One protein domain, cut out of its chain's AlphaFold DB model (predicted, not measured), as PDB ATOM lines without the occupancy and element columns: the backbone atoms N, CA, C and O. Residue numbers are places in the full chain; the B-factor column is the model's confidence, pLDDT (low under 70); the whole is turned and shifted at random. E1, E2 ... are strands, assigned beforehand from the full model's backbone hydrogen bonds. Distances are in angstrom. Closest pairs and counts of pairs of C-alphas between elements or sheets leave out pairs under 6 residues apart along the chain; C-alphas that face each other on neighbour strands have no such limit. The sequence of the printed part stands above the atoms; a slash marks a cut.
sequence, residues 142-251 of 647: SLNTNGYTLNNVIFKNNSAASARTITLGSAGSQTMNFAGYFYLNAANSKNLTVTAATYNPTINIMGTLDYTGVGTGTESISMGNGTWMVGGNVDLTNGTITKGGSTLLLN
ATOM      1  N   SER A 142     188.539 238.649 148.082       98.25
ATOM      2  CA  SER A 142     187.960 237.318 148.257       98.25
ATOM      3  C   SER A 142     188.436 236.334 147.189       98.25
ATOM      4  O   SER A 142     188.646 236.691 146.025       98.25
ATOM      5  N   LEU A 143     188.586 235.074 147.600       98.69
ATOM      6  CA  LEU A 143     188.801 233.932 146.720       98.69
ATOM      7  C   LEU A 143     187.617 232.974 146.845       98.69
ATOM      8  O   LEU A 143     187.451 232.324 147.877       98.69
ATOM      9  N   ASN A 144     186.843 232.824 145.773       97.25
ATOM     10  CA  ASN A 144     185.864 231.753 145.641       97.25
ATOM     11  C   ASN A 144     186.277 230.799 144.518       97.25
ATOM     12  O   ASN A 144     186.339 231.195 143.356       97.25
ATOM     13  N   THR A 145     186.520 229.536 144.866       96.31
ATOM     14  CA  THR A 145     186.829 228.488 143.886       96.31
ATOM     15  C   THR A 145     185.641 227.594 143.553       96.31
ATOM     16  O   THR A 145     185.795 226.767 142.673       96.31
ATOM     17  N   ASN A 146     184.496 227.692 144.247       94.00
ATOM     18  CA  ASN A 146     183.322 226.814 144.084       94.00
ATOM     19  C   ASN A 146     183.657 225.312 143.867       94.00
ATOM     20  O   ASN A 146     183.133 224.671 142.960       94.00
ATOM     21  N   GLY A 147     184.589 224.761 144.654       94.75
ATOM     22  CA  GLY A 147     185.040 223.367 144.544       94.75
ATOM     23  C   GLY A 147     186.062 223.071 143.434       94.75
ATOM     24  O   GLY A 147     186.726 222.037 143.504       94.75
ATOM     25  N   TYR A 148     186.259 223.965 142.460       97.44
ATOM     26  CA  TYR A 148     187.306 223.821 141.445       97.44
ATOM     27  C   TYR A 148     188.704 223.856 142.081       97.44
ATOM     28  O   TYR A 148     188.944 224.527 143.091       97.44
ATOM     29  N   THR A 149     189.629 223.116 141.471       98.38
ATOM     30  CA  THR A 149     191.017 223.002 141.924       98.38
ATOM     31  C   THR A 149     191.871 224.100 141.307       98.38
ATOM     32  O   THR A 149     191.972 224.200 140.087       98.38
ATOM     33  N   LEU A 150     192.517 224.895 142.156       98.69
ATOM     34  CA  LEU A 150     193.666 225.713 141.773       98.69
ATOM     35  C   LEU A 150     194.945 224.879 141.916       98.69
ATOM     36  O   LEU A 150     194.958 223.896 142.652       98.69
ATOM     37  N   ASN A 151     196.024 225.258 141.236       98.62
ATOM     38  CA  ASN A 151     197.319 224.605 141.422       98.62
ATOM     39  C   ASN A 151     198.118 225.318 142.525       98.62
ATOM     40  O   ASN A 151     197.815 225.144 143.703       98.62
ATOM     41  N   ASN A 152     199.098 226.141 142.154       98.75
ATOM     42  CA  ASN A 152     199.912 226.914 143.082       98.75
ATOM     43  C   ASN A 152     199.212 228.238 143.407       98.75
ATOM     44  O   ASN A 152     198.757 228.927 142.488       98.75
ATOM     45  N   VAL A 153     199.166 228.630 144.681       98.88
ATOM     46  CA  VAL A 153     198.573 229.906 145.105       98.88
ATOM     47  C   VAL A 153     199.496 230.660 146.060       98.88
ATOM     48  O   VAL A 153     199.985 230.110 147.046       98.88
ATOM     49  N   ILE A 154     199.702 231.943 145.761       98.88
ATOM     50  CA  ILE A 154     200.422 232.906 146.595       98.88
ATOM     51  C   ILE A 154     199.441 233.999 147.015       98.88
ATOM     52  O   ILE A 154     198.953 234.772 146.192       98.88
ATOM     53  N   PHE A 155     199.169 234.095 148.306       98.88
ATOM     54  CA  PHE A 155     198.464 235.214 148.915       98.88
ATOM     55  C   PHE A 155     199.494 236.287 149.259       98.88
ATOM     56  O   PHE A 155     200.496 235.985 149.907       98.88
ATOM     57  N   LYS A 156     199.284 237.532 148.826       98.75
ATOM     58  CA  LYS A 156     200.317 238.569 148.909       98.75
ATOM     59  C   LYS A 156     199.786 239.912 149.401       98.75
ATOM     60  O   LYS A 156     198.734 240.372 148.961       98.75
ATOM     61  N   ASN A 157     200.566 240.580 150.250       98.44
ATOM     62  CA  ASN A 157     200.437 242.010 150.533       98.44
ATOM     63  C   ASN A 157     201.809 242.689 150.405       98.44
ATOM     64  O   ASN A 157     202.711 242.411 151.188       98.44
ATOM     65  N   ASN A 158     201.965 243.602 149.446       97.81
ATOM     66  CA  ASN A 158     203.152 244.453 149.298       97.81
ATOM     67  C   ASN A 158     202.885 245.912 149.728       97.81
ATOM     68  O   ASN A 158     203.643 246.823 149.392       97.81
ATOM     69  N   SER A 159     201.790 246.168 150.447       97.06
ATOM     70  CA  SER A 159     201.437 247.511 150.900       97.06
ATOM     71  C   SER A 159     202.347 247.976 152.033       97.06
ATOM     72  O   SER A 159     202.510 247.292 153.038       97.06
ATOM     73  N   ALA A 160     202.875 249.194 151.916       97.00
ATOM     74  CA  ALA A 160     203.446 249.927 153.047       97.00
ATOM     75  C   ALA A 160     202.380 250.730 153.826       97.00
ATOM     76  O   ALA A 160     202.664 251.269 154.895       97.00
ATOM     77  N   ALA A 161     201.151 250.829 153.304       97.50
ATOM     78  CA  ALA A 161     200.107 251.715 153.825       97.50
ATOM     79  C   ALA A 161     199.094 251.002 154.733       97.50
ATOM     80  O   ALA A 161     198.715 251.544 155.771       97.50
ATOM     81  N   SER A 162     198.657 249.790 154.377       98.12
ATOM     82  CA  SER A 162     197.573 249.085 155.079       98.12
ATOM     83  C   SER A 162     197.856 247.594 155.240       98.12
ATOM     84  O   SER A 162     198.376 246.953 154.328       98.12
ATOM     85  N   ALA A 163     197.474 247.036 156.392       98.31
ATOM     86  CA  ALA A 163     197.299 245.592 156.524       98.31
ATOM     87  C   ALA A 163     196.132 245.138 155.634       98.31
ATOM     88  O   ALA A 163     195.249 245.945 155.325       98.31
ATOM     89  N   ARG A 164     196.155 243.877 155.196       98.56
ATOM     90  CA  ARG A 164     195.214 243.351 154.201       98.56
ATOM     91  C   ARG A 164     194.645 242.004 154.584       98.56
ATOM     92  O   ARG A 164     195.349 241.173 155.153       98.56
ATOM     93  N   THR A 165     193.393 241.786 154.207       98.69
ATOM     94  CA  THR A 165     192.670 240.533 154.418       98.69
ATOM     95  C   THR A 165     192.295 239.894 153.085       98.69
ATOM     96  O   THR A 165     191.800 240.571 152.186       98.69
ATOM     97  N   ILE A 166     192.482 238.579 152.965       98.88
ATOM     98  CA  ILE A 166     191.951 237.773 151.863       98.88
ATOM     99  C   ILE A 166     190.996 236.733 152.449       98.88
ATOM    100  O   ILE A 166     191.405 235.855 153.210       98.88
ATOM    101  N   THR A 167     189.711 236.847 152.119       98.56
ATOM    102  CA  THR A 167     188.659 235.945 152.611       98.56
ATOM    103  C   THR A 167     188.533 234.724 151.707       98.56
ATOM    104  O   THR A 167     188.354 234.858 150.495       98.56
ATOM    105  N   LEU A 168     188.611 233.532 152.296       98.31
ATOM    106  CA  LEU A 168     188.464 232.258 151.599       98.31
ATOM    107  C   LEU A 168     187.008 231.793 151.619       98.31
ATOM    108  O   LEU A 168     186.421 231.593 152.683       98.31
ATOM    109  N   GLY A 169     186.458 231.575 150.430       95.50
ATOM    110  CA  GLY A 169     185.101 231.099 150.219       95.50
ATOM    111  C   GLY A 169     184.069 232.213 150.036       95.50
ATOM    112  O   GLY A 169     184.378 233.397 149.908       95.50
ATOM    113  N   SER A 170     182.817 231.778 149.966       92.94
ATOM    114  CA  SER A 170     181.618 232.578 149.700       92.94
ATOM    115  C   SER A 170     180.360 232.021 150.383       92.94
ATOM    116  O   SER A 170     179.382 232.750 150.544       92.94
ATOM    117  N   ALA A 171     180.380 230.748 150.800       90.12
ATOM    118  CA  ALA A 171     179.286 230.066 151.484       90.12
ATOM    119  C   ALA A 171     179.813 229.092 152.552       90.12
ATOM    120  O   ALA A 171     180.948 228.621 152.477       90.12
ATOM    121  N   GLY A 172     178.968 228.789 153.543       86.75
ATOM    122  CA  GLY A 172     179.295 227.888 154.650       86.75
ATOM    123  C   GLY A 172     179.705 226.487 154.186       86.75
ATOM    124  O   GLY A 172     179.035 225.905 153.335       86.75
ATOM    125  N   SER A 173     180.775 225.941 154.770       77.75
ATOM    126  CA  SER A 173     181.212 224.544 154.591       77.75
ATOM    127  C   SER A 173     181.526 224.117 153.144       77.75
ATOM    128  O   SER A 173     181.456 222.932 152.818       77.75
ATOM    129  N   GLN A 174     181.885 225.055 152.260       91.94
ATOM    130  CA  GLN A 174     182.361 224.716 150.913       91.94
ATOM    131  C   GLN A 174     183.750 224.055 150.939       91.94
ATOM    132  O   GLN A 174     184.543 224.308 151.840       91.94
ATOM    133  N   THR A 175     184.094 223.286 149.907       95.69
ATOM    134  CA  THR A 175     185.461 222.772 149.719       95.69
ATOM    135  C   THR A 175     186.263 223.694 148.798       95.69
ATOM    136  O   THR A 175     185.742 224.185 147.793       95.69
ATOM    137  N   MET A 176     187.539 223.919 149.116       97.88
ATOM    138  CA  MET A 176     188.496 224.638 148.267       97.88
ATOM    139  C   MET A 176     189.741 223.774 148.065       97.88
ATOM    140  O   MET A 176     190.352 223.339 149.039       97.88
ATOM    141  N   ASN A 177     190.097 223.514 146.807       98.19
ATOM    142  CA  ASN A 177     191.143 222.567 146.434       98.19
ATOM    143  C   ASN A 177     192.364 223.294 145.846       98.19
ATOM    144  O   ASN A 177     192.224 224.121 144.942       98.19
ATOM    145  N   PHE A 178     193.549 222.942 146.336       98.62
ATOM    146  CA  PHE A 178     194.848 223.474 145.935       98.62
ATOM    147  C   PHE A 178     195.785 222.287 145.660       98.62
ATOM    148  O   PHE A 178     196.212 221.604 146.588       98.62
ATOM    149  N   ALA A 179     196.068 221.989 144.391       98.44
ATOM    150  CA  ALA A 179     196.923 220.862 144.000       98.44
ATOM    151  C   ALA A 179     198.421 221.132 144.236       98.44
ATOM    152  O   ALA A 179     199.208 220.197 144.379       98.44
ATOM    153  N   GLY A 180     198.804 222.407 144.273       98.31
ATOM    154  CA  GLY A 180     200.169 222.864 144.476       98.31
ATOM    155  C   GLY A 180     200.388 223.446 145.868       98.31
ATOM    156  O   GLY A 180     199.748 223.049 146.844       98.31
ATOM    157  N   TYR A 181     201.317 224.395 145.958       98.50
ATOM    158  CA  TYR A 181     201.613 225.087 147.210       98.50
ATOM    159  C   TYR A 181     200.573 226.155 147.581       98.50
ATOM    160  O   TYR A 181     199.942 226.765 146.714       98.50
ATOM    161  N   PHE A 182     200.453 226.411 148.884       98.81
ATOM    162  CA  PHE A 182     199.637 227.463 149.483       98.81
ATOM    163  C   PHE A 182     200.559 228.368 150.305       98.81
ATOM    164  O   PHE A 182     200.938 228.030 151.427       98.81
ATOM    165  N   TYR A 183     200.954 229.507 149.739       98.81
ATOM    166  CA  TYR A 183     201.942 230.403 150.346       98.81
ATOM    167  C   TYR A 183     201.337 231.746 150.733       98.81
ATOM    168  O   TYR A 183     200.562 232.326 149.972       98.81
ATOM    169  N   LEU A 184     201.730 232.276 151.893       98.75
ATOM    170  CA  LEU A 184     201.495 233.676 152.254       98.75
ATOM    171  C   LEU A 184     202.785 234.482 152.080       98.75
ATOM    172  O   LEU A 184     203.888 233.945 152.213       98.75
ATOM    173  N   ASN A 185     202.637 235.765 151.752       98.50
ATOM    174  CA  ASN A 185     203.748 236.672 151.492       98.50
ATOM    175  C   ASN A 185     203.381 238.134 151.836       98.50
ATOM    176  O   ASN A 185     202.823 238.876 151.020       98.50
ATOM    177  N   ALA A 186     203.696 238.566 153.053       98.25
ATOM    178  CA  ALA A 186     203.722 239.967 153.452       98.25
ATOM    179  C   ALA A 186     205.057 240.583 152.988       98.25
ATOM    180  O   ALA A 186     206.011 240.752 153.739       98.25
ATOM    181  N   ALA A 187     205.133 240.924 151.700       97.50
ATOM    182  CA  ALA A 187     206.339 241.417 151.026       97.50
ATOM    183  C   ALA A 187     206.865 242.778 151.537       97.50
ATOM    184  O   ALA A 187     207.922 243.232 151.102       97.50
ATOM    185  N   ASN A 188     206.123 243.465 152.410       97.69
ATOM    186  CA  ASN A 188     206.415 244.823 152.872       97.69
ATOM    187  C   ASN A 188     206.115 244.963 154.378       97.69
ATOM    188  O   ASN A 188     206.039 243.983 155.108       97.69
ATOM    189  N   SER A 189     205.954 246.188 154.871       97.31
ATOM    190  CA  SER A 189     205.816 246.528 156.294       97.31
ATOM    191  C   SER A 189     204.413 246.346 156.891       97.31
ATOM    192  O   SER A 189     204.171 246.794 158.016       97.31
ATOM    193  N   LYS A 190     203.464 245.744 156.161       98.38
ATOM    194  CA  LYS A 190     202.074 245.567 156.610       98.38
ATOM    195  C   LYS A 190     201.592 244.134 156.452       98.38
ATOM    196  O   LYS A 190     201.856 243.477 155.454       98.38
ATOM    197  N   ASN A 191     200.842 243.698 157.458       98.31
ATOM    198  CA  ASN A 191     200.417 242.316 157.633       98.31
ATOM    199  C   ASN A 191     199.495 241.832 156.507       98.31
ATOM    200  O   ASN A 191     198.763 242.618 155.893       98.31
ATOM    201  N   LEU A 192     199.501 240.519 156.296       98.81
ATOM    202  CA  LEU A 192     198.585 239.796 155.424       98.81
ATOM    203  C   LEU A 192     197.831 238.754 156.252       98.81
ATOM    204  O   LEU A 192     198.442 237.823 156.765       98.81
ATOM    205  N   THR A 193     196.507 238.863 156.303       98.75
ATOM    206  CA  THR A 193     195.633 237.861 156.918       98.75
ATOM    207  C   THR A 193     194.877 237.092 155.840       98.75
ATOM    208  O   THR A 193     194.049 237.664 155.134       98.75
ATOM    209  N   VAL A 194     195.079 235.781 155.740       98.88
ATOM    210  CA  VAL A 194     194.206 234.892 154.958       98.88
ATOM    211  C   VAL A 194     193.189 234.268 155.912       98.88
ATOM    212  O   VAL A 194     193.569 233.623 156.886       98.88
ATOM    213  N   THR A 195     191.890 234.482 155.685       98.50
ATOM    214  CA  THR A 195     190.836 234.080 156.633       98.50
ATOM    215  C   THR A 195     189.843 233.088 156.040       98.50
ATOM    216  O   THR A 195     189.128 233.388 155.085       98.50
ATOM    217  N   ALA A 196     189.764 231.911 156.658       97.88
ATOM    218  CA  ALA A 196     188.699 230.930 156.465       97.88
ATOM    219  C   ALA A 196     187.553 231.110 157.482       97.88
ATOM    220  O   ALA A 196     186.458 230.598 157.263       97.88
ATOM    221  N   ALA A 197     187.756 231.859 158.572       96.81
ATOM    222  CA  ALA A 197     186.806 231.956 159.688       96.81
ATOM    223  C   ALA A 197     185.409 232.496 159.322       96.81
ATOM    224  O   ALA A 197     184.435 232.173 160.002       96.81
ATOM    225  N   THR A 198     185.291 233.277 158.244       95.44
ATOM    226  CA  THR A 198     184.009 233.825 157.766       95.44
ATOM    227  C   THR A 198     183.058 232.741 157.249       95.44
ATOM    228  O   THR A 198     181.856 232.813 157.491       95.44
ATOM    229  N   TYR A 199     183.586 231.733 156.547       96.12
ATOM    230  CA  TYR A 199     182.789 230.726 155.831       96.12
ATOM    231  C   TYR A 199     183.075 229.283 156.270       96.12
ATOM    232  O   TYR A 199     182.314 228.377 155.946       96.12
ATOM    233  N   ASN A 200     184.140 229.067 157.043       95.81
ATOM    234  CA  ASN A 200     184.596 227.766 157.534       95.81
ATOM    235  C   ASN A 200     184.663 226.680 156.436       95.81
ATOM    236  O   ASN A 200     184.114 225.594 156.628       95.81
ATOM    237  N   PRO A 201     185.292 226.960 155.275       96.19
ATOM    238  CA  PRO A 201     185.482 225.960 154.236       96.19
ATOM    239  C   PRO A 201     186.375 224.804 154.705       96.19
ATOM    240  O   PRO A 201     187.242 224.975 155.565       96.19
ATOM    241  N   THR A 202     186.218 223.651 154.060       97.00
ATOM    242  CA  THR A 202     187.253 222.612 154.029       97.00
ATOM    243  C   THR A 202     188.338 223.063 153.053       97.00
ATOM    244  O   THR A 202     188.070 223.258 151.864       97.00
ATOM    245  N   ILE A 203     189.560 223.243 153.547       98.38
ATOM    246  CA  ILE A 203     190.725 223.646 152.756       98.38
ATOM    247  C   ILE A 203     191.574 222.405 152.472       98.38
ATOM    248  O   ILE A 203     192.104 221.808 153.402       98.38
ATOM    249  N   ASN A 204     191.720 222.034 151.200       98.31
ATOM    250  CA  ASN A 204     192.501 220.878 150.763       98.31
ATOM    251  C   ASN A 204     193.755 221.347 150.019       98.31
ATOM    252  O   ASN A 204     193.658 221.784 148.873       98.31
ATOM    253  N   ILE A 205     194.922 221.244 150.650       98.69
ATOM    254  CA  ILE A 205     196.224 221.620 150.089       98.69
ATOM    255  C   ILE A 205     197.020 220.337 149.856       98.69
ATOM    256  O   ILE A 205     197.439 219.681 150.801       98.69
ATOM    257  N   MET A 206     197.236 219.944 148.604       97.62
ATOM    258  CA  MET A 206     198.027 218.748 148.284       97.62
ATOM    259  C   MET A 206     199.537 219.000 148.401       97.62
ATOM    260  O   MET A 206     200.279 218.067 148.694       97.62
ATOM    261  N   GLY A 207     199.987 220.242 148.188       98.06
ATOM    262  CA  GLY A 207     201.377 220.661 148.368       98.06
ATOM    263  C   GLY A 207     201.683 221.215 149.763       98.06
ATOM    264  O   GLY A 207     201.030 220.885 150.752       98.06
ATOM    265  N   THR A 208     202.718 222.051 149.837       98.38
ATOM    266  CA  THR A 208     203.212 222.665 151.080       98.38
ATOM    267  C   THR A 208     202.401 223.902 151.477       98.38
ATOM    268  O   THR A 208     202.029 224.707 150.619       98.38
ATOM    269  N   LEU A 209     202.194 224.070 152.784       98.69
ATOM    270  CA  LEU A 209     201.721 225.292 153.436       98.69
ATOM    271  C   LEU A 209     202.923 226.029 154.058       98.69
ATOM    272  O   LEU A 209     203.616 225.428 154.876       98.69
ATOM    273  N   ASP A 210     203.174 227.286 153.670       98.50
ATOM    274  CA  ASP A 210     204.376 228.045 154.086       98.50
ATOM    275  C   ASP A 210     204.146 229.575 154.159       98.50
ATOM    276  O   ASP A 210     203.270 230.145 153.489       98.50
ATOM    277  N   TYR A 211     204.980 230.250 154.950       98.38
ATOM    278  CA  TYR A 211     205.087 231.700 155.097       98.38
ATOM    279  C   TYR A 211     206.392 232.200 154.461       98.38
ATOM    280  O   TYR A 211     207.470 232.182 155.055       98.38
ATOM    281  N   THR A 212     206.254 232.669 153.220       97.62
ATOM    282  CA  THR A 212     207.353 232.936 152.272       97.62
ATOM    283  C   THR A 212     207.740 234.410 152.140       97.62
ATOM    284  O   THR A 212     208.569 234.758 151.293       97.62
ATOM    285  N   GLY A 213     207.091 235.308 152.884       95.56
ATOM    286  CA  GLY A 213     207.413 236.727 152.816       95.56
ATOM    287  C   GLY A 213     208.748 237.058 153.469       95.56
ATOM    288  O   GLY A 213     209.274 236.341 154.313       95.56
ATOM    289  N   VAL A 214     209.306 238.175 153.013       94.50
ATOM    290  CA  VAL A 214     210.587 238.730 153.476       94.50
ATOM    291  C   VAL A 214     210.434 240.168 153.983       94.50
ATOM    292  O   VAL A 214     211.423 240.863 154.213       94.50
ATOM    293  N   GLY A 215     209.190 240.648 154.093       96.19
ATOM    294  CA  GLY A 215     208.871 241.949 154.666       96.19
ATOM    295  C   GLY A 215     208.844 241.910 156.194       96.19
ATOM    296  O   GLY A 215     209.115 240.895 156.823       96.19
ATOM    297  N   THR A 216     208.515 243.049 156.806       97.00
ATOM    298  CA  THR A 216     208.368 243.159 158.270       97.00
ATOM    299  C   THR A 216     206.907 243.107 158.728       97.00
ATOM    300  O   THR A 216     206.634 243.269 159.915       97.00
ATOM    301  N   GLY A 217     205.958 242.989 157.796       97.56
ATOM    302  CA  GLY A 217     204.560 242.701 158.094       97.56
ATOM    303  C   GLY A 217     204.376 241.215 158.381       97.56
ATOM    304  O   GLY A 217     205.067 240.391 157.806       97.56
ATOM    305  N   THR A 218     203.440 240.873 159.261       97.81
ATOM    306  CA  THR A 218     203.186 239.475 159.647       97.81
ATOM    307  C   THR A 218     202.281 238.754 158.644       97.81
ATOM    308  O   THR A 218     201.212 239.269 158.300       97.81
ATOM    309  N   GLU A 219     202.650 237.541 158.238       98.56
ATOM    310  CA  GLU A 219     201.749 236.548 157.649       98.56
ATOM    311  C   GLU A 219     200.865 235.915 158.728       98.56
ATOM    312  O   GLU A 219     201.348 235.412 159.747       98.56
ATOM    313  N   SER A 220     199.557 235.894 158.489       98.31
ATOM    314  CA  SER A 220     198.581 235.319 159.409       98.31
ATOM    315  C   SER A 220     197.544 234.463 158.682       98.31
ATOM    316  O   SER A 220     196.938 234.907 157.707       98.31
ATOM    317  N   ILE A 221     197.253 233.268 159.202       98.75
ATOM    318  CA  ILE A 221     196.071 232.481 158.809       98.75
ATOM    319  C   ILE A 221     195.039 232.504 159.935       98.75
ATOM    320  O   ILE A 221     195.319 232.103 161.060       98.75
ATOM    321  N   SER A 222     193.806 232.903 159.631       98.44
ATOM    322  CA  SER A 222     192.657 232.660 160.507       98.44
ATOM    323  C   SER A 222     191.950 231.386 160.049       98.44
ATOM    324  O   SER A 222     191.218 231.397 159.056       98.44
ATOM    325  N   MET A 223     192.212 230.276 160.741       98.19
ATOM    326  CA  MET A 223     191.818 228.927 160.308       98.19
ATOM    327  C   MET A 223     190.308 228.674 160.412       98.19
ATOM    328  O   MET A 223     189.780 227.815 159.706       98.19
ATOM    329  N   GLY A 224     189.607 229.427 161.263       96.81
ATOM    330  CA  GLY A 224     188.180 229.240 161.513       96.81
ATOM    331  C   GLY A 224     187.878 227.955 162.280       96.81
ATOM    332  O   GLY A 224     188.619 227.566 163.177       96.81
ATOM    333  N   ASN A 225     186.775 227.309 161.916       96.00
ATOM    334  CA  ASN A 225     186.262 226.075 162.514       96.00
ATOM    335  C   ASN A 225     186.218 224.907 161.507       96.00
ATOM    336  O   ASN A 225     185.668 223.856 161.816       96.00
ATOM    337  N   GLY A 226     186.745 225.105 160.292       95.19
ATOM    338  CA  GLY A 226     186.802 224.085 159.241       95.19
ATOM    339  C   GLY A 226     188.009 223.148 159.366       95.19
ATOM    340  O   GLY A 226     188.868 223.314 160.239       95.19
ATOM    341  N   THR A 227     188.092 222.180 158.456       97.38
ATOM    342  CA  THR A 227     189.247 221.279 158.334       97.38
ATOM    343  C   THR A 227     190.250 221.831 157.325       97.38
ATOM    344  O   THR A 227     189.878 222.190 156.208       97.38
ATOM    345  N   TRP A 228     191.522 221.856 157.707       98.56
ATOM    346  CA  TRP A 228     192.658 222.163 156.841       98.56
ATOM    347  C   TRP A 228     193.425 220.872 156.587       98.56
ATOM    348  O   TRP A 228     194.142 220.403 157.462       98.56
ATOM    349  N   MET A 229     193.253 220.275 155.416       98.50
ATOM    350  CA  MET A 229     193.970 219.077 154.995       98.50
ATOM    351  C   MET A 229     195.233 219.478 154.229       98.50
ATOM    352  O   MET A 229     195.135 220.223 153.254       98.50
ATOM    353  N   VAL A 230     196.404 219.007 154.667       98.81
ATOM    354  CA  VAL A 230     197.705 219.313 154.049       98.81
ATOM    355  C   VAL A 230     198.447 218.020 153.712       98.81
ATOM    356  O   VAL A 230     198.696 217.200 154.598       98.81
ATOM    357  N   GLY A 231     198.802 217.860 152.433       98.19
ATOM    358  CA  GLY A 231     199.501 216.701 151.865       98.19
ATOM    359  C   GLY A 231     201.017 216.880 151.702       98.19
ATOM    360  O   GLY A 231     201.745 215.888 151.676       98.19
ATOM    361  N   GLY A 232     201.508 218.122 151.646       98.44
ATOM    362  CA  GLY A 232     202.932 218.462 151.734       98.44
ATOM    363  C   GLY A 232     203.361 218.804 153.162       98.44
ATOM    364  O   GLY A 232     202.745 218.363 154.130       98.44
ATOM    365  N   ASN A 233     204.420 219.600 153.310       98.44
ATOM    366  CA  ASN A 233     204.865 220.066 154.628       98.44
ATOM    367  C   ASN A 233     203.997 221.226 155.146       98.44
ATOM    368  O   ASN A 233     203.336 221.918 154.370       98.44
ATOM    369  N   VAL A 234     204.044 221.457 156.458       98.75
ATOM    370  CA  VAL A 234     203.492 222.651 157.115       98.75
ATOM    371  C   VAL A 234     204.645 223.391 157.780       98.75
ATOM    372  O   VAL A 234     205.208 222.882 158.749       98.75
ATOM    373  N   ASP A 235     204.982 224.581 157.289       98.12
ATOM    374  CA  ASP A 235     205.964 225.465 157.917       98.12
ATOM    375  C   ASP A 235     205.315 226.787 158.343       98.12
ATOM    376  O   ASP A 235     204.710 227.494 157.537       98.12
ATOM    377  N   LEU A 236     205.402 227.095 159.640       97.62
ATOM    378  CA  LEU A 236     204.863 228.317 160.237       97.62
ATOM    379  C   LEU A 236     205.958 229.281 160.731       97.62
ATOM    380  O   LEU A 236     205.633 230.271 161.383       97.62
ATOM    381  N   THR A 237     207.240 229.025 160.429       95.62
ATOM    382  CA  THR A 237     208.411 229.700 161.039       95.62
ATOM    383  C   THR A 237     208.372 231.231 161.012       95.62
ATOM    384  O   THR A 237     208.848 231.860 161.956       95.62
ATOM    385  N   ASN A 238     207.782 231.837 159.979       92.31
ATOM    386  CA  ASN A 238     207.789 233.292 159.780       92.31
ATOM    387  C   ASN A 238     206.441 233.986 160.055       92.31
ATOM    388  O   ASN A 238     206.294 235.166 159.752       92.31
ATOM    389  N   GLY A 239     205.444 233.297 160.616       96.31
ATOM    390  CA  GLY A 239     204.089 233.843 160.712       96.31
ATOM    391  C   GLY A 239     203.243 233.228 161.817       96.31
ATOM    392  O   GLY A 239     203.740 232.622 162.760       96.31
ATOM    393  N   THR A 240     201.932 233.451 161.740       97.69
ATOM    394  CA  THR A 240     201.007 233.192 162.852       97.69
ATOM    395  C   THR A 240     199.700 232.542 162.407       97.69
ATOM    396  O   THR A 240     199.192 232.779 161.314       97.69
ATOM    397  N   ILE A 241     199.091 231.760 163.299       98.06
ATOM    398  CA  ILE A 241     197.739 231.215 163.114       98.06
ATOM    399  C   ILE A 241     196.800 231.653 164.236       98.06
ATOM    400  O   ILE A 241     197.140 231.599 165.418       98.06
ATOM    401  N   THR A 242     195.571 231.995 163.857       98.12
ATOM    402  CA  THR A 242     194.407 232.025 164.743       98.12
ATOM    403  C   THR A 242     193.632 230.735 164.508       98.12
ATOM    404  O   THR A 242     192.873 230.615 163.544       98.12
ATOM    405  N   LYS A 243     193.849 229.750 165.384       97.50
ATOM    406  CA  LYS A 243     193.344 228.375 165.239       97.50
ATOM    407  C   LYS A 243     191.821 228.219 165.193       97.50
ATOM    408  O   LYS A 243     191.350 227.262 164.588       97.50
ATOM    409  N   GLY A 244     191.061 229.106 165.841       96.69
ATOM    410  CA  GLY A 244     189.617 228.918 166.044       96.69
ATOM    411  C   GLY A 244     189.286 227.530 166.616       96.69
ATOM    412  O   GLY A 244     190.039 227.009 167.437       96.69
ATOM    413  N   GLY A 245     188.183 226.932 166.164       97.06
ATOM    414  CA  GLY A 245     187.816 225.537 166.431       97.06
ATOM    415  C   GLY A 245     188.286 224.545 165.357       97.06
ATOM    416  O   GLY A 245     187.724 223.458 165.262       97.06
ATOM    417  N   SER A 246     189.247 224.919 164.504       97.94
ATOM    418  CA  SER A 246     189.652 224.126 163.332       97.94
ATOM    419  C   SER A 246     190.284 222.767 163.665       97.94
ATOM    420  O   SER A 246     190.636 222.459 164.810       97.94
ATOM    421  N   THR A 247     190.461 221.955 162.624       98.50
ATOM    422  CA  THR A 247     191.284 220.740 162.658       98.50
ATOM    423  C   THR A 247     192.311 220.802 161.531       98.50
ATOM    424  O   THR A 247     191.926 220.944 160.372       98.50
ATOM    425  N   LEU A 248     193.603 220.693 161.853       98.75
ATOM    426  CA  LEU A 248     194.644 220.430 160.854       98.75
ATOM    427  C   LEU A 248     194.730 218.914 160.637       98.75
ATOM    428  O   LEU A 248     194.814 218.154 161.598       98.75
ATOM    429  N   LEU A 249     194.709 218.474 159.385       98.69
ATOM    430  CA  LEU A 249     194.733 217.069 159.003       98.69
ATOM    431  C   LEU A 249     195.941 216.815 158.091       98.69
ATOM    432  O   LEU A 249     196.043 217.401 157.015       98.69
ATOM    433  N   LEU A 250     196.868 215.965 158.533       98.81
ATOM    434  CA  LEU A 250     198.116 215.659 157.823       98.81
ATOM    435  C   LEU A 250     197.957 214.346 157.043       98.81
ATOM    436  O   LEU A 250     197.953 213.271 157.644       98.81
ATOM    437  N   ASN A 251     197.781 214.445 155.718       97.50
ATOM    438  CA  ASN A 251     197.372 213.338 154.835       97.50
ATOM    439  C   ASN A 251     198.381 212.992 153.725       97.50
ATOM    440  O   ASN A 251     197.993 212.496 152.664       97.50
TER     441      ASN A 251
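This is residues 142 to 251 of the 647 residues of an uncharacterized protein of Candidatus Omnitrophica bacterium CG1_02_49_16 (UniProt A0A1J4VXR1). The chain winds in stacked turns, a solenoid of roughly triangular outline, with three sheets as its walls. E2, E3 and E4 make one turn, E5, E6 and E7 the next, E8, E9 and E10 the third; E1 lies at one end of the stack, E11 and E12 at the other. The printed part has 110 residues with no named helix and twelve named strands, E1 to E12 in that order; the class is all strand, though under half of the residues, 50, are in named strands. The sheets, each all parallel, run E1 E3 E6 E9 E11, E4 E7 E10 E12 and E2 E5 E8. The whole is compact, with a radius of gyration of the C-alphas of 12.8 A, and spans 33 by 26 by 25 A.

Find C-alpha 142 at (187.960, 237.318, 148.257), where E1, residues 142 to 144, begins. E2, residues 152 to 157, is the longest strand by residues and runs 16.8 A from C-alpha 152 at (199.912, 226.914, 143.082). Read on to E3, residues 164 to 168, 13.2 A long, and E4, residues 175 to 178. The next turn holds E5, residues 182 to 186, 13.7 A long, E6, residues 192 to 195, and E7, residues 202 to 205. Then come E8, residues 209 to 211, E9, residues 219 to 222, and E10, residues 227 to 230. E11, residues 239 to 242, and E12, residues 247 to 250, follow; E12 ends at C-alpha 250 at (198.116, 215.659, 157.823).

Look first at the edge strand E1: N 143 and O 167 of E3 are 2.9 A apart. In the same sheet, N 166 of E3 and O 193 of E6 are 2.8 A apart, as are N 194 of E6 and O 220 of E9; N 221 of E9 and O 240 of E11, the other edge strand, are 2.9 A apart. From edge to edge the strands' lines turn by 70 degrees. This sheet and E2 E5 E8 form a sandwich, two sheets face to face, 8.7 A centre to centre where they face each other, their best planes 26 degrees apart. The closest C-alphas of E5 and E6, Ala 186 and Leu 192, are 5.5 A apart. N 155 of E2 and O 183 of E5 are 2.8 A apart, and N 184 of E5 and O 210 of E8 3.1 A. In the third sheet, N 178 of E4 and O 204 of E7 are 2.8 A apart, as are N 205 of E7 and O 229 of E10, and N 228 of E10 and O 247 of E12. Residues 149 to 150 pair, parallel, with residues 177 to 178 of E4.

The two C-alphas farthest apart, those of Ala 161 and Asn 251, are 38.5 A from each other. The printed part has no cut, and no link is long; the link from E10 to E11, with 8 residues, is short. The mean pLDDT of the printed part is 97.3, and no printed residue is under 70.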